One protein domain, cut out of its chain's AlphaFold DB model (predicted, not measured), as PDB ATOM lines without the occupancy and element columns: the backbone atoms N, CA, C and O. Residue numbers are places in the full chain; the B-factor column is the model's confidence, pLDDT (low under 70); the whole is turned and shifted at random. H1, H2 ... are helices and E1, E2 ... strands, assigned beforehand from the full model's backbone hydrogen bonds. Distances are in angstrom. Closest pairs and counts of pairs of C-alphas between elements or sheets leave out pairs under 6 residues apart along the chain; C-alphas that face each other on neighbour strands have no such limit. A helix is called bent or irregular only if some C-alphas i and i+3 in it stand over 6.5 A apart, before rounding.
ATOM      1  N   GLY A  49     209.016 183.950 115.061       94.69
ATOM      2  CA  GLY A  49     208.142 185.047 115.486       94.69
ATOM      3  C   GLY A  49     208.207 186.262 114.556       94.69
ATOM      4  O   GLY A  49     207.164 186.784 114.165       94.69
ATOM      5  N   ALA A  50     209.417 186.668 114.156       96.12
ATOM      6  CA  ALA A  50     209.634 187.782 113.236       96.12
ATOM      7  C   ALA A  50     209.097 187.459 111.835       96.12
ATOM      8  O   ALA A  50     208.387 188.276 111.251       96.12
ATOM      9  N   LEU A  51     209.348 186.238 111.347       97.06
ATOM     10  CA  LEU A  51     208.792 185.736 110.091       97.06
ATOM     11  C   LEU A  51     207.262 185.815 110.103       97.06
ATOM     12  O   LEU A  51     206.665 186.463 109.248       97.06
ATOM     13  N   ARG A  52     206.612 185.223 111.114       97.06
ATOM     14  CA  ARG A  52     205.144 185.235 111.219       97.06
ATOM     15  C   ARG A  52     204.579 186.655 111.248       97.06
ATOM     16  O   ARG A  52     203.577 186.907 110.586       97.06
ATOM     17  N   TYR A  53     205.203 187.560 111.999       97.88
ATOM     18  CA  TYR A  53     204.765 188.952 112.090       97.88
ATOM     19  C   TYR A  53     204.839 189.672 110.737       97.88
ATOM     20  O   TYR A  53     203.871 190.299 110.311       97.88
ATOM     21  N   GLN A  54     205.947 189.527 110.012       98.56
ATOM     22  CA  GLN A  54     206.108 190.169 108.707       98.56
ATOM     23  C   GLN A  54     205.189 189.572 107.631       98.56
ATOM     24  O   GLN A  54     204.620 190.319 106.837       98.56
ATOM     25  N   LEU A  55     204.936 188.259 107.654       98.25
ATOM     26  CA  LEU A  55     203.939 187.628 106.774       98.25
ATOM     27  C   LEU A  55     202.518 188.158 107.025       98.25
ATOM     28  O   LEU A  55     201.739 188.318 106.086       98.25
ATOM     29  N   GLN A  56     202.176 188.466 108.280       98.25
ATOM     30  CA  GLN A  56     200.905 189.119 108.606       98.25
ATOM     31  C   GLN A  56     200.835 190.538 108.030       98.25
ATOM     32  O   GLN A  56     199.776 190.929 107.545       98.25
ATOM     33  N   ILE A  57     201.947 191.285 108.026       98.25
ATOM     34  CA  ILE A  57     202.019 192.610 107.390       98.25
ATOM     35  C   ILE A  57     201.825 192.500 105.874       98.25
ATOM     36  O   ILE A  57     201.020 193.252 105.319       98.25
ATOM     37  N   LEU A  58     202.505 191.556 105.212       97.19
ATOM     38  CA  LEU A  58     202.318 191.291 103.780       97.19
ATOM     39  C   LEU A  58     200.840 191.045 103.461       97.19
ATOM     40  O   LEU A  58     200.285 191.708 102.586       97.19
ATOM     41  N   LEU A  59     200.188 190.147 104.205       95.56
ATOM     42  CA  LEU A  59     198.779 189.826 103.989       95.56
ATOM     43  C   LEU A  59     197.839 191.003 104.296       95.56
ATOM     44  O   LEU A  59     196.862 191.208 103.578       95.56
ATOM     45  N   ALA A  60     198.123 191.783 105.340       95.50
ATOM     46  CA  ALA A  60     197.314 192.943 105.719       95.50
ATOM     47  C   ALA A  60     197.363 194.082 104.688       95.50
ATOM     48  O   ALA A  60     196.437 194.882 104.642       95.50
ATOM     49  N   ASN A  61     198.421 194.136 103.875       94.62
ATOM     50  CA  ASN A  61     198.611 195.118 102.804       94.62
ATOM     51  C   ASN A  61     198.418 194.481 101.414       94.62
ATOM     52  O   ASN A  61     198.998 194.943 100.422       94.62
ATOM     53  N   ARG A  62     197.655 193.378 101.336       90.44
ATOM     54  CA  ARG A  62     197.485 192.606 100.099       90.44
ATOM     55  C   ARG A  62     196.998 193.450  98.940       90.44
ATOM     56  O   ARG A  62     197.488 193.277  97.842       90.44
ATOM     57  N   GLU A  63     196.148 194.441  99.155       88.69
ATOM     58  CA  GLU A  63     195.644 195.327  98.102       88.69
ATOM     59  C   GLU A  63     196.735 196.048  97.288       88.69
ATOM     60  O   GLU A  63     196.485 196.454  96.149       88.69
ATOM     61  N   GLN A  64     197.947 196.204  97.836       88.62
ATOM     62  CA  GLN A  64     199.061 196.853  97.141       88.62
ATOM     63  C   GLN A  64     199.709 195.949  96.086       88.62
ATOM     64  O   GLN A  64     200.114 196.445  95.029       88.62
ATOM     65  N   TRP A  65     199.774 194.642  96.354       86.81
ATOM     66  CA  TRP A  65     200.480 193.650  95.534       86.81
ATOM     67  C   TRP A  65     199.545 192.617  94.887       86.81
ATOM     68  O   TRP A  65     199.850 192.084  93.830       86.81
ATOM     69  N   ASP A  66     198.368 192.398  95.457       78.75
ATOM     70  CA  ASP A  66     197.338 191.442  95.054       78.75
ATOM     71  C   ASP A  66     196.358 192.069  94.053       78.75
ATOM     72  O   ASP A  66     195.145 191.887  94.142       78.75
ATOM     73  N   ARG A  67     196.857 192.811  93.049       71.38
ATOM     74  CA  ARG A  67     196.028 193.436  91.985       71.38
ATOM     75  C   ARG A  67     195.373 192.417  91.040       71.38
ATOM     76  O   ARG A  67     194.940 192.748  89.941       71.38
ATOM     77  N   VAL A  68     195.245 191.195  91.523       65.44
ATOM     78  CA  VAL A  68     194.740 189.983  90.923       65.44
ATOM     79  C   VAL A  68     193.446 190.162  90.125       65.44
ATOM     80  O   VAL A  68     193.418 189.663  89.002       65.44
ATOM     81  N   PRO A  69     192.414 190.917  90.555       59.31
ATOM     82  CA  PRO A  69     191.220 191.122  89.729       59.31
ATOM     83  C   PRO A  69     191.472 191.847  88.393       59.31
ATOM     84  O   PRO A  69     190.597 191.829  87.535       59.31
ATOM     85  N   ARG A  70     192.620 192.522  88.225       66.81
ATOM     86  CA  ARG A  70     192.939 193.359  87.051       66.81
ATOM     87  C   ARG A  70     193.835 192.679  86.016       66.81
ATOM     88  O   ARG A  70     194.085 193.276  84.976       66.81
ATOM     89  N   TRP A  71     194.342 191.484  86.294       73.50
ATOM     90  CA  TRP A  71     195.274 190.798  85.400       73.50
ATOM     91  C   TRP A  71     194.536 189.795  84.528       73.50
ATOM     92  O   TRP A  71     193.620 189.143  85.003       73.50
ATOM     93  N   GLU A  72     194.886 189.650  83.255       76.00
ATOM     94  CA  GLU A  72     194.243 188.651  82.385       76.00
ATOM     95  C   GLU A  72     195.021 187.324  82.378       76.00
ATOM     96  O   GLU A  72     194.402 186.265  82.315       76.00
ATOM     97  N   GLY A  73     196.344 187.368  82.571       84.19
ATOM     98  CA  GLY A  73     197.233 186.200  82.562       84.19
ATOM     99  C   GLY A  73     197.610 185.637  83.939       84.19
ATOM    100  O   GLY A  73     197.008 185.972  84.970       84.19
ATOM    101  N   MET A  74     198.603 184.739  83.940       89.00
ATOM    102  CA  MET A  74     199.136 184.113  85.156       89.00
ATOM    103  C   MET A  74     199.809 185.134  86.078       89.00
ATOM    104  O   MET A  74     200.367 186.138  85.632       89.00
ATOM    105  N   VAL A  75     199.794 184.842  87.377       90.12
ATOM    106  CA  VAL A  75     200.449 185.663  88.401       90.12
ATOM    107  C   VAL A  75     201.405 184.793  89.188       90.12
ATOM    108  O   VAL A  75     200.989 183.793  89.762       90.12
ATOM    109  N   ASN A  76     202.664 185.193  89.266       91.31
ATOM    110  CA  ASN A  76     203.664 184.557  90.101       91.31
ATOM    111  C   ASN A  76     203.980 185.450  91.291       91.31
ATOM    112  O   ASN A  76     204.144 186.663  91.149       91.31
ATOM    113  N   LEU A  77     204.078 184.836  92.459       93.50
ATOM    114  CA  LEU A  77     204.403 185.502  93.707       93.50
ATOM    115  C   LEU A  77     205.549 184.758  94.391       93.50
ATOM    116  O   LEU A  77     205.620 183.532  94.324       93.50
ATOM    117  N   ALA A  78     206.443 185.488  95.046       95.50
ATOM    118  CA  ALA A  78     207.497 184.910  95.874       95.50
ATOM    119  C   ALA A  78     207.764 185.804  97.084       95.50
ATOM    120  O   ALA A  78     207.644 187.024  96.984       95.50
ATOM    121  N   VAL A  79     208.133 185.201  98.212       97.19
ATOM    122  CA  VAL A  79     208.567 185.913  99.418       97.19
ATOM    123  C   VAL A  79     210.010 185.554  99.717       97.19
ATOM    124  O   VAL A  79     210.384 184.384  99.680       97.19
ATOM    125  N   LEU A  80     210.815 186.565 100.008       95.00
ATOM    126  CA  LEU A  80     212.236 186.419 100.278       95.00
ATOM    127  C   LEU A  80     212.728 187.520 101.215       95.00
ATOM    128  O   LEU A  80     211.974 188.412 101.574       95.00
ATOM    129  N   ASP A  81     213.974 187.372 101.641       94.56
ATOM    130  CA  ASP A  81     214.800 188.413 102.249       94.56
ATOM    131  C   ASP A  81     215.963 188.620 101.262       94.56
ATOM    132  O   ASP A  81     216.889 187.800 101.190       94.56
ATOM    133  N   MET A  82     215.810 189.580 100.343       91.69
ATOM    134  CA  MET A  82     216.666 189.710  99.154       91.69
ATOM    135  C   MET A  82     218.109 190.051  99.511       91.69
ATOM    136  O   MET A  82     219.039 189.533  98.887       91.69
ATOM    137  N   ASP A  83     218.289 190.943 100.479       89.25
ATOM    138  CA  ASP A  83     219.584 191.467 100.907       89.25
ATOM    139  C   ASP A  83     220.012 190.958 102.294       89.25
ATOM    140  O   ASP A  83     221.091 191.321 102.771       89.25
ATOM    141  N   TRP A  84     219.211 190.077 102.905       89.81
ATOM    142  CA  TRP A  84     219.456 189.471 104.215       89.81
ATOM    143  C   TRP A  84     219.524 190.489 105.351       89.81
ATOM    144  O   TRP A  84     220.249 190.304 106.337       89.81
ATOM    145  N   ASN A  85     218.760 191.575 105.215       91.25
ATOM    146  CA  ASN A  85     218.622 192.609 106.235       91.25
ATOM    147  C   ASN A  85     217.541 192.268 107.286       91.25
ATOM    148  O   ASN A  85     217.384 193.002 108.269       91.25
ATOM    149  N   GLY A  86     216.817 191.157 107.107       92.69
ATOM    150  CA  GLY A  86     215.746 190.719 107.997       92.69
ATOM    151  C   GLY A  86     214.385 191.360 107.714       92.69
ATOM    152  O   GLY A  86     213.483 191.240 108.549       92.69
ATOM    153  N   GLN A  87     214.203 192.034 106.579       96.06
ATOM    154  CA  GLN A  87     212.924 192.564 106.108       96.06
ATOM    155  C   GLN A  87     212.462 191.749 104.909       96.06
ATOM    156  O   GLN A  87     213.174 191.600 103.928       96.06
ATOM    157  N   LEU A  88     211.251 191.204 104.996       97.81
ATOM    158  CA  LEU A  88     210.713 190.411 103.903       97.81
ATOM    159  C   LEU A  88     210.289 191.299 102.742       97.81
ATOM    160  O   LEU A  88     209.606 192.307 102.936       97.81
ATOM    161  N   GLU A  89     210.555 190.843 101.530       97.56
ATOM    162  CA  GLU A  89     209.954 191.373 100.321       97.56
ATOM    163  C   GLU A  89     209.004 190.366  99.685       97.56
ATOM    164  O   GLU A  89     209.232 189.155  99.698       97.56
ATOM    165  N   ILE A  90     207.932 190.886  99.087       97.12
ATOM    166  CA  ILE A  90     207.080 190.135  98.171       97.12
ATOM    167  C   ILE A  90     207.343 190.594  96.740       97.12
ATOM    168  O   ILE A  90     207.237 191.782  96.413       97.12
ATOM    169  N   LEU A  91     207.689 189.633  95.890       95.31
ATOM    170  CA  LEU A  91     207.785 189.804  94.449       95.31
ATOM    171  C   LEU A  91     206.482 189.393  93.792       95.31
ATOM    172  O   LEU A  91     205.874 188.396  94.177       95.31
ATOM    173  N   VAL A  92     206.103 190.135  92.759       92.69
ATOM    174  CA  VAL A  92     204.928 189.866  91.942       92.69
ATOM    175  C   VAL A  92     205.284 189.984  90.473       92.69
ATOM    176  O   VAL A  92     205.767 191.025  90.035       92.69
ATOM    177  N   ASN A  93     205.010 188.940  89.704       89.81
ATOM    178  CA  ASN A  93     205.151 188.934  88.256       89.81
ATOM    179  C   ASN A  93     203.811 188.545  87.629       89.81
ATOM    180  O   ASN A  93     203.372 187.409  87.781       89.81
ATOM    181  N   ALA A  94     203.162 189.486  86.948       85.19
ATOM    182  CA  ALA A  94     201.928 189.233  86.219       85.19
ATOM    183  C   ALA A  94     202.215 189.190  84.716       85.19
ATOM    184  O   ALA A  94     202.781 190.128  84.144       85.19
ATOM    185  N   GLU A  95     201.791 188.108  84.070       81.50
ATOM    186  CA  GLU A  95     201.888 187.959  82.623       81.50
ATOM    187  C   GLU A  95     201.150 189.112  81.923       81.50
ATOM    188  O   GLU A  95     200.000 189.423  82.236       81.50
ATOM    189  N   GLY A  96     201.837 189.778  80.990       69.50
ATOM    190  CA  GLY A  96     201.319 190.941  80.261       69.50
ATOM    191  C   GLY A  96     201.672 192.316  80.850       69.50
ATOM    192  O   GLY A  96     201.591 193.298  80.118       69.50
ATOM    193  N   GLU A  97     202.138 192.421  82.106       69.38
ATOM    194  CA  GLU A  97     202.618 193.705  82.673       69.38
ATOM    195  C   GLU A  97     204.115 193.969  82.426       69.38
ATOM    196  O   GLU A  97     204.626 195.058  82.691       69.38
ATOM    197  N   GLY A  98     204.825 192.992  81.859       64.81
ATOM    198  CA  GLY A  98     206.164 193.159  81.299       64.81
ATOM    199  C   GLY A  98     207.315 193.254  82.305       64.81
ATOM    200  O   GLY A  98     208.454 193.139  81.855       64.81
ATOM    201  N   ARG A  99     207.068 193.452  83.615       76.50
ATOM    202  CA  ARG A  99     208.113 193.516  84.664       76.50
ATOM    203  C   ARG A  99     207.635 193.071  86.049       76.50
ATOM    204  O   ARG A  99     206.491 193.327  86.433       76.50
ATOM    205  N   GLU A 100     208.552 192.492  86.821       87.81
ATOM    206  CA  GLU A 100     208.371 192.181  88.238       87.81
ATOM    207  C   GLU A 100     208.173 193.455  89.077       87.81
ATOM    208  O   GLU A 100     208.835 194.478  88.888       87.81
ATOM    209  N   GLN A 101     207.283 193.376  90.061       91.94
ATOM    210  CA  GLN A 101     207.086 194.390  91.091       91.94
ATOM    211  C   GLN A 101     207.528 193.831  92.440       91.94
ATOM    212  O   GLN A 101     207.253 192.677  92.750       91.94
ATOM    213  N   GLY A 102     208.184 194.656  93.254       94.81
ATOM    214  CA  GLY A 102     208.666 194.278  94.579       94.81
ATOM    215  C   GLY A 102     208.137 195.225  95.644       94.81
ATOM    216  O   GLY A 102     208.079 196.442  95.425       94.81
ATOM    217  N   TYR A 103     207.758 194.674  96.792       96.94
ATOM    218  CA  TYR A 103     207.303 195.431  97.954       96.94
ATOM    219  C   TYR A 103     207.996 194.904  99.209       96.94
ATOM    220  O   TYR A 103     207.891 193.721  99.509       96.94
ATOM    221  N   GLU A 104     208.678 195.784  99.934       98.00
ATOM    222  CA  GLU A 104     209.419 195.473 101.159       98.00
ATOM    223  C   GLU A 104     208.559 195.769 102.390       98.00
ATOM    224  O   GLU A 104     207.884 196.804 102.465       98.00
ATOM    225  N   VAL A 105     208.578 194.867 103.365       98.25
ATOM    226  CA  VAL A 105     207.910 195.043 104.652       98.25
ATOM    227  C   VAL A 105     208.627 196.117 105.459       98.25
ATOM    228  O   VAL A 105     209.844 196.153 105.545       98.25
ATOM    229  N   GLN A 106     207.858 196.995 106.095       97.50
ATOM    230  CA  GLN A 106     208.356 197.980 107.054       97.50
ATOM    231  C   GLN A 106     207.786 197.630 108.437       97.50
ATOM    232  O   GLN A 106     206.719 198.156 108.790       97.50
ATOM    233  N   PRO A 107     208.447 196.746 109.223       94.00
ATOM    234  CA  PRO A 107     207.889 196.188 110.460       94.00
ATOM    235  C   PRO A 107     207.435 197.262 111.450       94.00
ATOM    236  O   PRO A 107     206.343 197.173 112.000       94.00
ATOM    237  N   GLU A 108     208.219 198.333 111.579       95.06
ATOM    238  CA  GLU A 108     207.963 199.467 112.480       95.06
ATOM    239  C   GLU A 108     206.645 200.201 112.189       95.06
ATOM    240  O   GLU A 108     206.059 200.831 113.065       95.06
ATOM    241  N   THR A 109     206.175 200.149 110.939       96.06
ATOM    242  CA  THR A 109     204.968 200.867 110.500       96.06
ATOM    243  C   THR A 109     203.805 199.942 110.158       96.06
ATOM    244  O   THR A 109     202.693 200.426 109.952       96.06
ATOM    245  N   GLY A 110     204.048 198.630 110.065       96.69
ATOM    246  CA  GLY A 110     203.061 197.655 109.601       96.69
ATOM    247  C   GLY A 110     202.634 197.844 108.139       96.69
ATOM    248  O   GLY A 110     201.539 197.421 107.766       96.69
ATOM    249  N   LYS A 111     203.455 198.510 107.317       96.56
ATOM    250  CA  LYS A 111     203.158 198.832 105.910       96.56
ATOM    251  C   LYS A 111     204.161 198.197 104.961       96.56
ATOM    252  O   LYS A 111     205.197 197.689 105.383       96.56
ATOM    253  N   LEU A 112     203.854 198.285 103.670       97.31
ATOM    254  CA  LEU A 112     204.776 197.947 102.594       97.31
ATOM    255  C   LEU A 112     205.332 199.198 101.925       97.31
ATOM    256  O   LEU A 112     204.645 200.213 101.778       97.31
ATOM    257  N   LYS A 113     206.577 199.096 101.478       96.44
ATOM    258  CA  LYS A 113     207.255 200.092 100.659       96.44
ATOM    259  C   LYS A 113     207.502 199.497  99.280       96.44
ATOM    260  O   LYS A 113     208.190 198.492  99.144       96.44
ATOM    261  N   LYS A 114     206.958 200.128  98.235       95.50
ATOM    262  CA  LYS A 114     207.249 199.720  96.856       95.50
ATOM    263  C   LYS A 114     208.731 199.939  96.550       95.50
ATOM    264  O   LYS A 114     209.248 201.041  96.747       95.50
ATOM    265  N   ILE A 115     209.385 198.905  96.035       95.50
ATOM    266  CA  ILE A 115     210.796 198.934  95.657       95.50
ATOM    267  C   ILE A 115     210.901 199.571  94.263       95.50
ATOM    268  O   ILE A 115     210.206 199.135  93.338       95.50
ATOM    269  N   PRO A 116     211.732 200.612  94.078       95.12
ATOM    270  CA  PRO A 116     211.986 201.184  92.762       95.12
ATOM    271  C   PRO A 116     212.516 200.126  91.791       95.12
ATOM    272  O   PRO A 116     213.404 199.357  92.139       95.12
ATOM    273  N   GLU A 117     212.032 200.126  90.550       92.69
ATOM    274  CA  GLU A 117     212.324 199.066  89.571       92.69
ATOM    275  C   GLU A 117     213.832 198.832  89.352       92.69
ATOM    276  O   GLU A 117     214.305 197.701  89.361       92.69
ATOM    277  N   GLN A 118     214.624 199.904  89.247       92.75
ATOM    278  CA  GLN A 118     216.083 199.801  89.101       92.75
ATOM    279  C   GLN A 118     216.781 199.229  90.341       92.75
ATOM    280  O   GLN A 118     217.864 198.651  90.234       92.75
ATOM    281  N   GLN A 119     216.226 199.458  91.535       94.06
ATOM    282  CA  GLN A 119     216.732 198.850  92.763       94.06
ATOM    283  C   GLN A 119     216.351 197.373  92.788       94.06
ATOM    284  O   GLN A 119     217.223 196.541  93.006       94.06
ATOM    285  N   LEU A 120     215.094 197.059  92.468       93.81
ATOM    286  CA  LEU A 120     214.592 195.695  92.404       93.81
ATOM    287  C   LEU A 120     215.427 194.834  91.454       93.81
ATOM    288  O   LEU A 120     215.955 193.810  91.866       93.81
ATOM    289  N   TYR A 121     215.632 195.285  90.217       91.06
ATOM    290  CA  TYR A 121     216.424 194.548  89.232       91.06
ATOM    291  C   TYR A 121     217.869 194.312  89.695       91.06
ATOM    292  O   TYR A 121     218.438 193.246  89.473       91.06
ATOM    293  N   ARG A 122     218.471 195.289  90.388       91.38
ATOM    294  CA  ARG A 122     219.799 195.111  90.989       91.38
ATOM    295  C   ARG A 122     219.790 194.068  92.104       91.38
ATOM    296  O   ARG A 122     220.708 193.258  92.137       91.38
ATOM    297  N   SER A 123     218.787 194.063  92.979       91.44
ATOM    298  CA  SER A 123     218.659 193.048  94.032       91.44
ATOM    299  C   SER A 123     218.441 191.651  93.447       91.44
ATOM    300  O   SER A 123     219.133 190.717  93.837       91.44
ATOM    301  N   LEU A 124     217.567 191.520  92.442       91.38
ATOM    302  CA  LEU A 124     217.265 190.243  91.787       91.38
ATOM    303  C   LEU A 124     218.495 189.601  91.123       91.38
ATOM    304  O   LEU A 124     218.659 188.385  91.178       91.38
ATOM    305  N   ASN A 125     219.393 190.405  90.546       90.00
ATOM    306  CA  ASN A 125     220.637 189.901  89.950       90.00
ATOM    307  C   ASN A 125     221.681 189.433  90.979       90.00
ATOM    308  O   ASN A 125     222.648 188.778  90.599       90.00
ATOM    309  N   ASN A 126     221.508 189.779  92.257       89.06
ATOM    310  CA  ASN A 126     222.436 189.443  93.337       89.06
ATOM    311  C   ASN A 126     221.867 188.392  94.303       89.06
ATOM    312  O   ASN A 126     222.446 188.166  95.366       89.06
ATOM    313  N   LEU A 127     220.742 187.757  93.962       89.81
ATOM    314  CA  LEU A 127     220.152 186.729  94.812       89.81
ATOM    315  C   LEU A 127     221.081 185.524  94.935       89.81
ATOM    316  O   LEU A 127     221.621 185.019  93.953       89.81
ATOM    317  N   LEU A 128     221.197 185.014  96.158       84.44
ATOM    318  CA  LEU A 128     221.979 183.809  96.438       84.44
ATOM    319  C   LEU A 128     221.285 182.534  95.946       84.44
ATOM    320  O   LEU A 128     221.943 181.527  95.693       84.44
ATOM    321  N   ARG A 129     219.952 182.561  95.854       87.31
ATOM    322  CA  ARG A 129     219.095 181.435  95.468       87.31
ATOM    323  C   ARG A 129     217.952 181.943  94.597       87.31
ATOM    324  O   ARG A 129     217.528 183.089  94.724       87.31
ATOM    325  N   ALA A 130     217.443 181.084  93.721       89.38
ATOM    326  CA  ALA A 130     216.267 181.417  92.929       89.38
ATOM    327  C   ALA A 130     215.049 181.641  93.852       89.38
ATOM    328  O   ALA A 130     214.876 180.879  94.807       89.38
ATOM    329  N   PRO A 131     214.194 182.646  93.583       92.00
ATOM    330  CA  PRO A 131     212.945 182.794  94.313       92.00
ATOM    331  C   PRO A 131     212.064 181.551  94.148       92.00
ATOM    332  O   PRO A 131     211.925 181.016  93.046       92.00
ATOM    333  N   ALA A 132     211.439 181.109  95.238       92.38
ATOM    334  CA  ALA A 132     210.476 180.017  95.207       92.38
ATOM    335  C   ALA A 132     209.092 180.558  94.827       92.38
ATOM    336  O   ALA A 132     208.296 180.945  95.688       92.38
ATOM    337  N   TRP A 133     208.836 180.629  93.524       92.19
ATOM    338  CA  TRP A 133     207.593 181.156  92.974       92.19
ATOM    339  C   TRP A 133     206.408 180.224  93.220       92.19
ATOM    340  O   TRP A 133     206.513 179.008  93.068       92.19
ATOM    341  N   PHE A 134     205.251 180.809  93.509       89.75
ATOM    342  CA  PHE A 134     203.966 180.137  93.375       89.75
ATOM    343  C   PHE A 134     203.114 180.850  92.331       89.75
ATOM    344  O   PHE A 134     203.057 182.080  92.287       89.75
ATOM    345  N   THR A 135     202.447 180.057  91.499       90.94
ATOM    346  CA  THR A 135     201.665 180.550  90.367       90.94
ATOM    347  C   THR A 135     200.178 180.479  90.677       90.94
ATOM    348  O   THR A 135     199.645 179.436  91.057       90.94
ATOM    349  N   ILE A 136     199.487 181.594  90.477       90.06
ATOM    350  CA  ILE A 136     198.034 181.682  90.481       90.06
ATOM    351  C   ILE A 136     197.586 181.675  89.023       90.06
ATOM    352  O   ILE A 136     197.769 182.651  88.290       90.06
ATOM    353  N   MET A 137     196.992 180.557  88.617       89.81
ATOM    354  CA  MET A 137     196.376 180.427  87.301       89.81
ATOM    355  C   MET A 137     195.134 181.330  87.197       89.81
ATOM    356  O   MET A 137     194.422 181.481  88.201       89.81
ATOM    357  N   PRO A 138     194.825 181.905  86.018       88.56
ATOM    358  CA  PRO A 138     193.656 182.768  85.831       88.56
ATOM    359  C   PRO A 138     192.343 182.147  86.331       88.56
ATOM    360  O   PRO A 138     191.549 182.811  86.997       88.56
ATOM    361  N   GLU A 139     192.135 180.851  86.102       89.94
ATOM    362  CA  GLU A 139     190.945 180.110  86.528       89.94
ATOM    363  C   GLU A 139     190.870 179.863  88.045       89.94
ATOM    364  O   GLU A 139     189.793 179.587  88.570       89.94
ATOM    365  N   LYS A 140     191.990 179.986  88.772       89.19
ATOM    366  CA  LYS A 140     192.069 179.854  90.243       89.19
ATOM    367  C   LYS A 140     192.034 181.189  90.972       89.19
ATOM    368  O   LYS A 140     192.169 181.249  92.194       89.19
ATOM    369  N   ARG A 141     191.829 182.271  90.232       86.38
ATOM    370  CA  ARG A 141     191.881 183.630  90.744       86.38
ATOM    371  C   ARG A 141     190.868 183.917  91.847       86.38
ATOM    372  O   ARG A 141     191.219 184.501  92.869       86.38
ATOM    373  N   GLN A 142     189.617 183.520  91.638       87.31
ATOM    374  CA  GLN A 142     188.564 183.782  92.615       87.31
ATOM    375  C   GLN A 142     188.801 182.990  93.905       87.31
ATOM    376  O   GLN A 142     188.693 183.549  94.997       87.31
ATOM    377  N   ASP A 143     189.224 181.732  93.767       89.00
ATOM    378  CA  ASP A 143     189.616 180.875  94.887       89.00
ATOM    379  C   ASP A 143     190.790 181.481  95.670       89.00
ATOM    380  O   ASP A 143     190.811 181.424  96.896       89.00
ATOM    381  N   TRP A 144     191.765 182.088  94.983       88.56
ATOM    382  CA  TRP A 144     192.876 182.800  95.616       88.56
ATOM    383  C   TRP A 144     192.409 184.017  96.424       88.56
ATOM    384  O   TRP A 144     192.807 184.193  97.577       88.56
ATOM    385  N   LEU A 145     191.534 184.846  95.850       86.12
ATOM    386  CA  LEU A 145     191.019 186.043  96.523       86.12
ATOM    387  C   LEU A 145     190.242 185.697  97.799       86.12
ATOM    388  O   LEU A 145     190.349 186.409  98.798       86.12
ATOM    389  N   GLN A 146     189.503 184.586  97.769       88.75
ATOM    390  CA  GLN A 146     188.682 184.091  98.878       88.75
ATOM    391  C   GLN A 146     189.418 183.109  99.800       88.75
ATOM    392  O   GLN A 146     188.823 182.605 100.754       88.75
ATOM    393  N   LYS A 147     190.696 182.819  99.525       90.06
ATOM    394  CA  LYS A 147     191.485 181.855 100.291       90.06
ATOM    395  C   LYS A 147     191.594 182.291 101.749       90.06
ATOM    396  O   LYS A 147     191.785 183.470 102.052       90.06
ATOM    397  N   ASP A 148     191.504 181.312 102.642       94.38
ATOM    398  CA  ASP A 148     191.654 181.540 104.072       94.38
ATOM    399  C   ASP A 148     193.007 182.224 104.388       94.38
ATOM    400  O   ASP A 148     194.053 181.764 103.910       94.38
ATOM    401  N   PRO A 149     193.019 183.300 105.198       93.38
ATOM    402  CA  PRO A 149     194.233 184.012 105.589       93.38
ATOM    403  C   PRO A 149     195.366 183.127 106.117       93.38
ATOM    404  O   PRO A 149     196.531 183.373 105.799       93.38
ATOM    405  N   ALA A 150     195.056 182.092 106.906       94.75
ATOM    406  CA  ALA A 150     196.081 181.205 107.443       94.75
ATOM    407  C   ALA A 150     196.712 180.369 106.326       94.75
ATOM    408  O   ALA A 150     197.934 180.232 106.293       94.75
ATOM    409  N   GLN A 151     195.915 179.882 105.369       93.69
ATOM    410  CA  GLN A 151     196.444 179.184 104.191       93.69
ATOM    411  C   GLN A 151     197.350 180.082 103.344       93.69
ATOM    412  O   GLN A 151     198.405 179.629 102.904       93.69
ATOM    413  N   VAL A 152     196.985 181.354 103.146       92.88
ATOM    414  CA  VAL A 152     197.846 182.307 102.423       92.88
ATOM    415  C   VAL A 152     199.168 182.504 103.166       92.88
ATOM    416  O   VAL A 152     200.226 182.395 102.555       92.88
ATOM    417  N   ILE A 153     199.136 182.708 104.489       95.62
ATOM    418  CA  ILE A 153     200.357 182.819 105.306       95.62
ATOM    419  C   ILE A 153     201.223 181.562 105.187       95.62
ATOM    420  O   ILE A 153     202.439 181.685 105.077       95.62
ATOM    421  N   HIS A 154     200.625 180.367 105.189       94.56
ATOM    422  CA  HIS A 154     201.362 179.118 104.987       94.56
ATOM    423  C   HIS A 154     202.068 179.082 103.627       94.56
ATOM    424  O   HIS A 154     203.259 178.792 103.585       94.56
ATOM    425  N   MET A 155     201.387 179.459 102.541       93.75
ATOM    426  CA  MET A 155     201.993 179.513 101.204       93.75
ATOM    427  C   MET A 155     203.136 180.536 101.115       93.75
ATOM    428  O   MET A 155     204.205 180.230 100.589       93.75
ATOM    429  N   LEU A 156     202.940 181.743 101.662       95.44
ATOM    430  CA  LEU A 156     203.978 182.781 101.694       95.44
ATOM    431  C   LEU A 156     205.188 182.343 102.534       95.44
ATOM    432  O   LEU A 156     206.334 182.586 102.158       95.44
ATOM    433  N   ARG A 157     204.938 181.658 103.656       96.06
ATOM    434  CA  ARG A 157     205.981 181.070 104.500       96.06
ATOM    435  C   ARG A 157     206.776 180.004 103.754       96.06
ATOM    436  O   ARG A 157     207.997 180.021 103.842       96.06
ATOM    437  N   ASP A 158     206.106 179.102 103.041       94.56
ATOM    438  CA  ASP A 158     206.773 178.047 102.272       94.56
ATOM    439  C   ASP A 158     207.675 178.636 101.181       94.56
ATOM    440  O   ASP A 158     208.796 178.168 100.994       94.56
ATOM    441  N   SER A 159     207.229 179.703 100.510       95.12
ATOM    442  CA  SER A 159     208.057 180.448  99.552       95.12
ATOM    443  C   SER A 159     209.340 180.984 100.209       95.12
ATOM    444  O   SER A 159     210.441 180.699  99.730       95.12
ATOM    445  N   TYR A 160     209.217 181.648 101.364       95.88
ATOM    446  CA  TYR A 160     210.373 182.139 102.121       95.88
ATOM    447  C   TYR A 160     211.301 181.014 102.589       95.88
ATOM    448  O   TYR A 160     212.510 181.099 102.403       95.88
ATOM    449  N   GLU A 161     210.764 179.959 103.203       94.19
ATOM    450  CA  GLU A 161     211.571 178.871 103.767       94.19
ATOM    451  C   GLU A 161     212.328 178.092 102.682       94.19
ATOM    452  O   GLU A 161     213.469 177.689 102.910       94.19
ATOM    453  N   ASN A 162     211.743 177.942 101.490       91.94
ATOM    454  CA  ASN A 162     212.436 177.380 100.328       91.94
ATOM    455  C   ASN A 162     213.563 178.299  99.841       91.94
ATOM    456  O   ASN A 162     214.693 177.842  99.659       91.94
ATOM    457  N   TYR A 163     213.290 179.601  99.682       92.00
ATOM    458  CA  TYR A 163     214.327 180.574  99.321       92.00
ATOM    459  C   TYR A 163     215.458 180.598 100.358       92.00
ATOM    460  O   TYR A 163     216.630 180.592  99.995       92.00
ATOM    461  N   ALA A 164     215.123 180.542 101.647       91.38
ATOM    462  CA  ALA A 164     216.090 180.562 102.735       91.38
ATOM    463  C   ALA A 164     216.878 179.248 102.896       91.38
ATOM    464  O   ALA A 164     217.784 179.178 103.725       91.38
ATOM    465  N   GLY A 165     216.553 178.203 102.124       88.50
ATOM    466  CA  GLY A 165     217.184 176.887 102.232       88.50
ATOM    467  C   GLY A 165     216.813 176.115 103.501       88.50
ATOM    468  O   GLY A 165     217.537 175.203 103.886       88.50
TER     469      GLY A 165
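AT A GLANCE: This is residues 49 to 165 of the 171 residues of an uncharacterized protein of Acidaminococcus sp. CAG:542 (UniProt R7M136). One strongly twisted sheet of five strands has two helices, H1 and H5, packed on the same face and tilted steeply to each other, H1 over E3 and H5 over E1. The short helices H2, H3 and H4 only graze the sheet. The 117 printed residues have five named helices and five named strands, in the order H1 H2 E1 E2 E3 E4 H3 E5 H4 H5; the sheet's order is E4 E3 E2 E1 E5, all antiparallel, and the class is mixed, helices and strands. The whole is compact and rounded, with a radius of gyration of the C-alphas of 13.3 A and spans of 36 by 30 by 27 A.

IN THESE COORDINATES: H1, residues 49 to 60, begins at C-alpha 49 (208.142, 185.047, 115.486) and is 16.6 A long. H2 is residues 62 to 65. E1, residues 75 to 80, begins at C-alpha 75 (200.449, 185.663, 88.401) and spans 16.8 A; E2, residues 89 to 94, and E3, residues 101 to 106, each span 16.4 A. E4 is residues 111 to 114, H3 residues 117 to 124, and E5 residues 134 to 136. H4, residues 138 to 145, is irregular: C-alphas 139 and 142 are 7.5 A apart. H5, residues 149 to 163, is 21.3 A long and ends at C-alpha 163 (214.327, 180.574, 99.321).

HOW THE PARTS SIT: E1 to E4 form a meander, each strand the antiparallel neighbour of the one before, in three hairpins. N 91 and O 78 of E2 and E1 are 2.8 A apart, N 92 and O 101 of E2 and E3 2.8 A, and N 106 and O 111 of E3 and E4 2.8 A, within hydrogen-bond range. Edge strand E5 is antiparallel to E1, with N 77 and O 134 at 2.9 A. H1 makes two layers with the sheet, a helix on one face; its height over the sheet is 7.2 A, and it runs slantwise to E3 at 51 degrees on the local plane. H5, on the same face at a height of 7.5 A, stands up from the sheet at 51 degrees; the closest C-alphas of E1 and H5, Val 79 and Tyr 160, are 5.0 A apart. H1 and H5 touch, closest at the C-alphas of Leu 55 and Ile 153, 6.2 A, opposite ways at a steep tilt of 58 degrees. H3 comes closest to E3 at the C-alphas of Leu 120 and Gly 102, 6.5 A. H1 and H3 are apart. In H1, H3 and H5 every O i to N i+4 pair is within hydrogen-bond range; H4 has 2 of 4, and H2 is too short for such a pair.

THE WHOLE: The C-alphas of Glu 108 and Glu 139, the two farthest apart, are 36.6 A from each other. The printed part has no cut and no long link. Mean pLDDT of the printed part is 90.6; residues 68 to 70 and 96 to 98 are under 70.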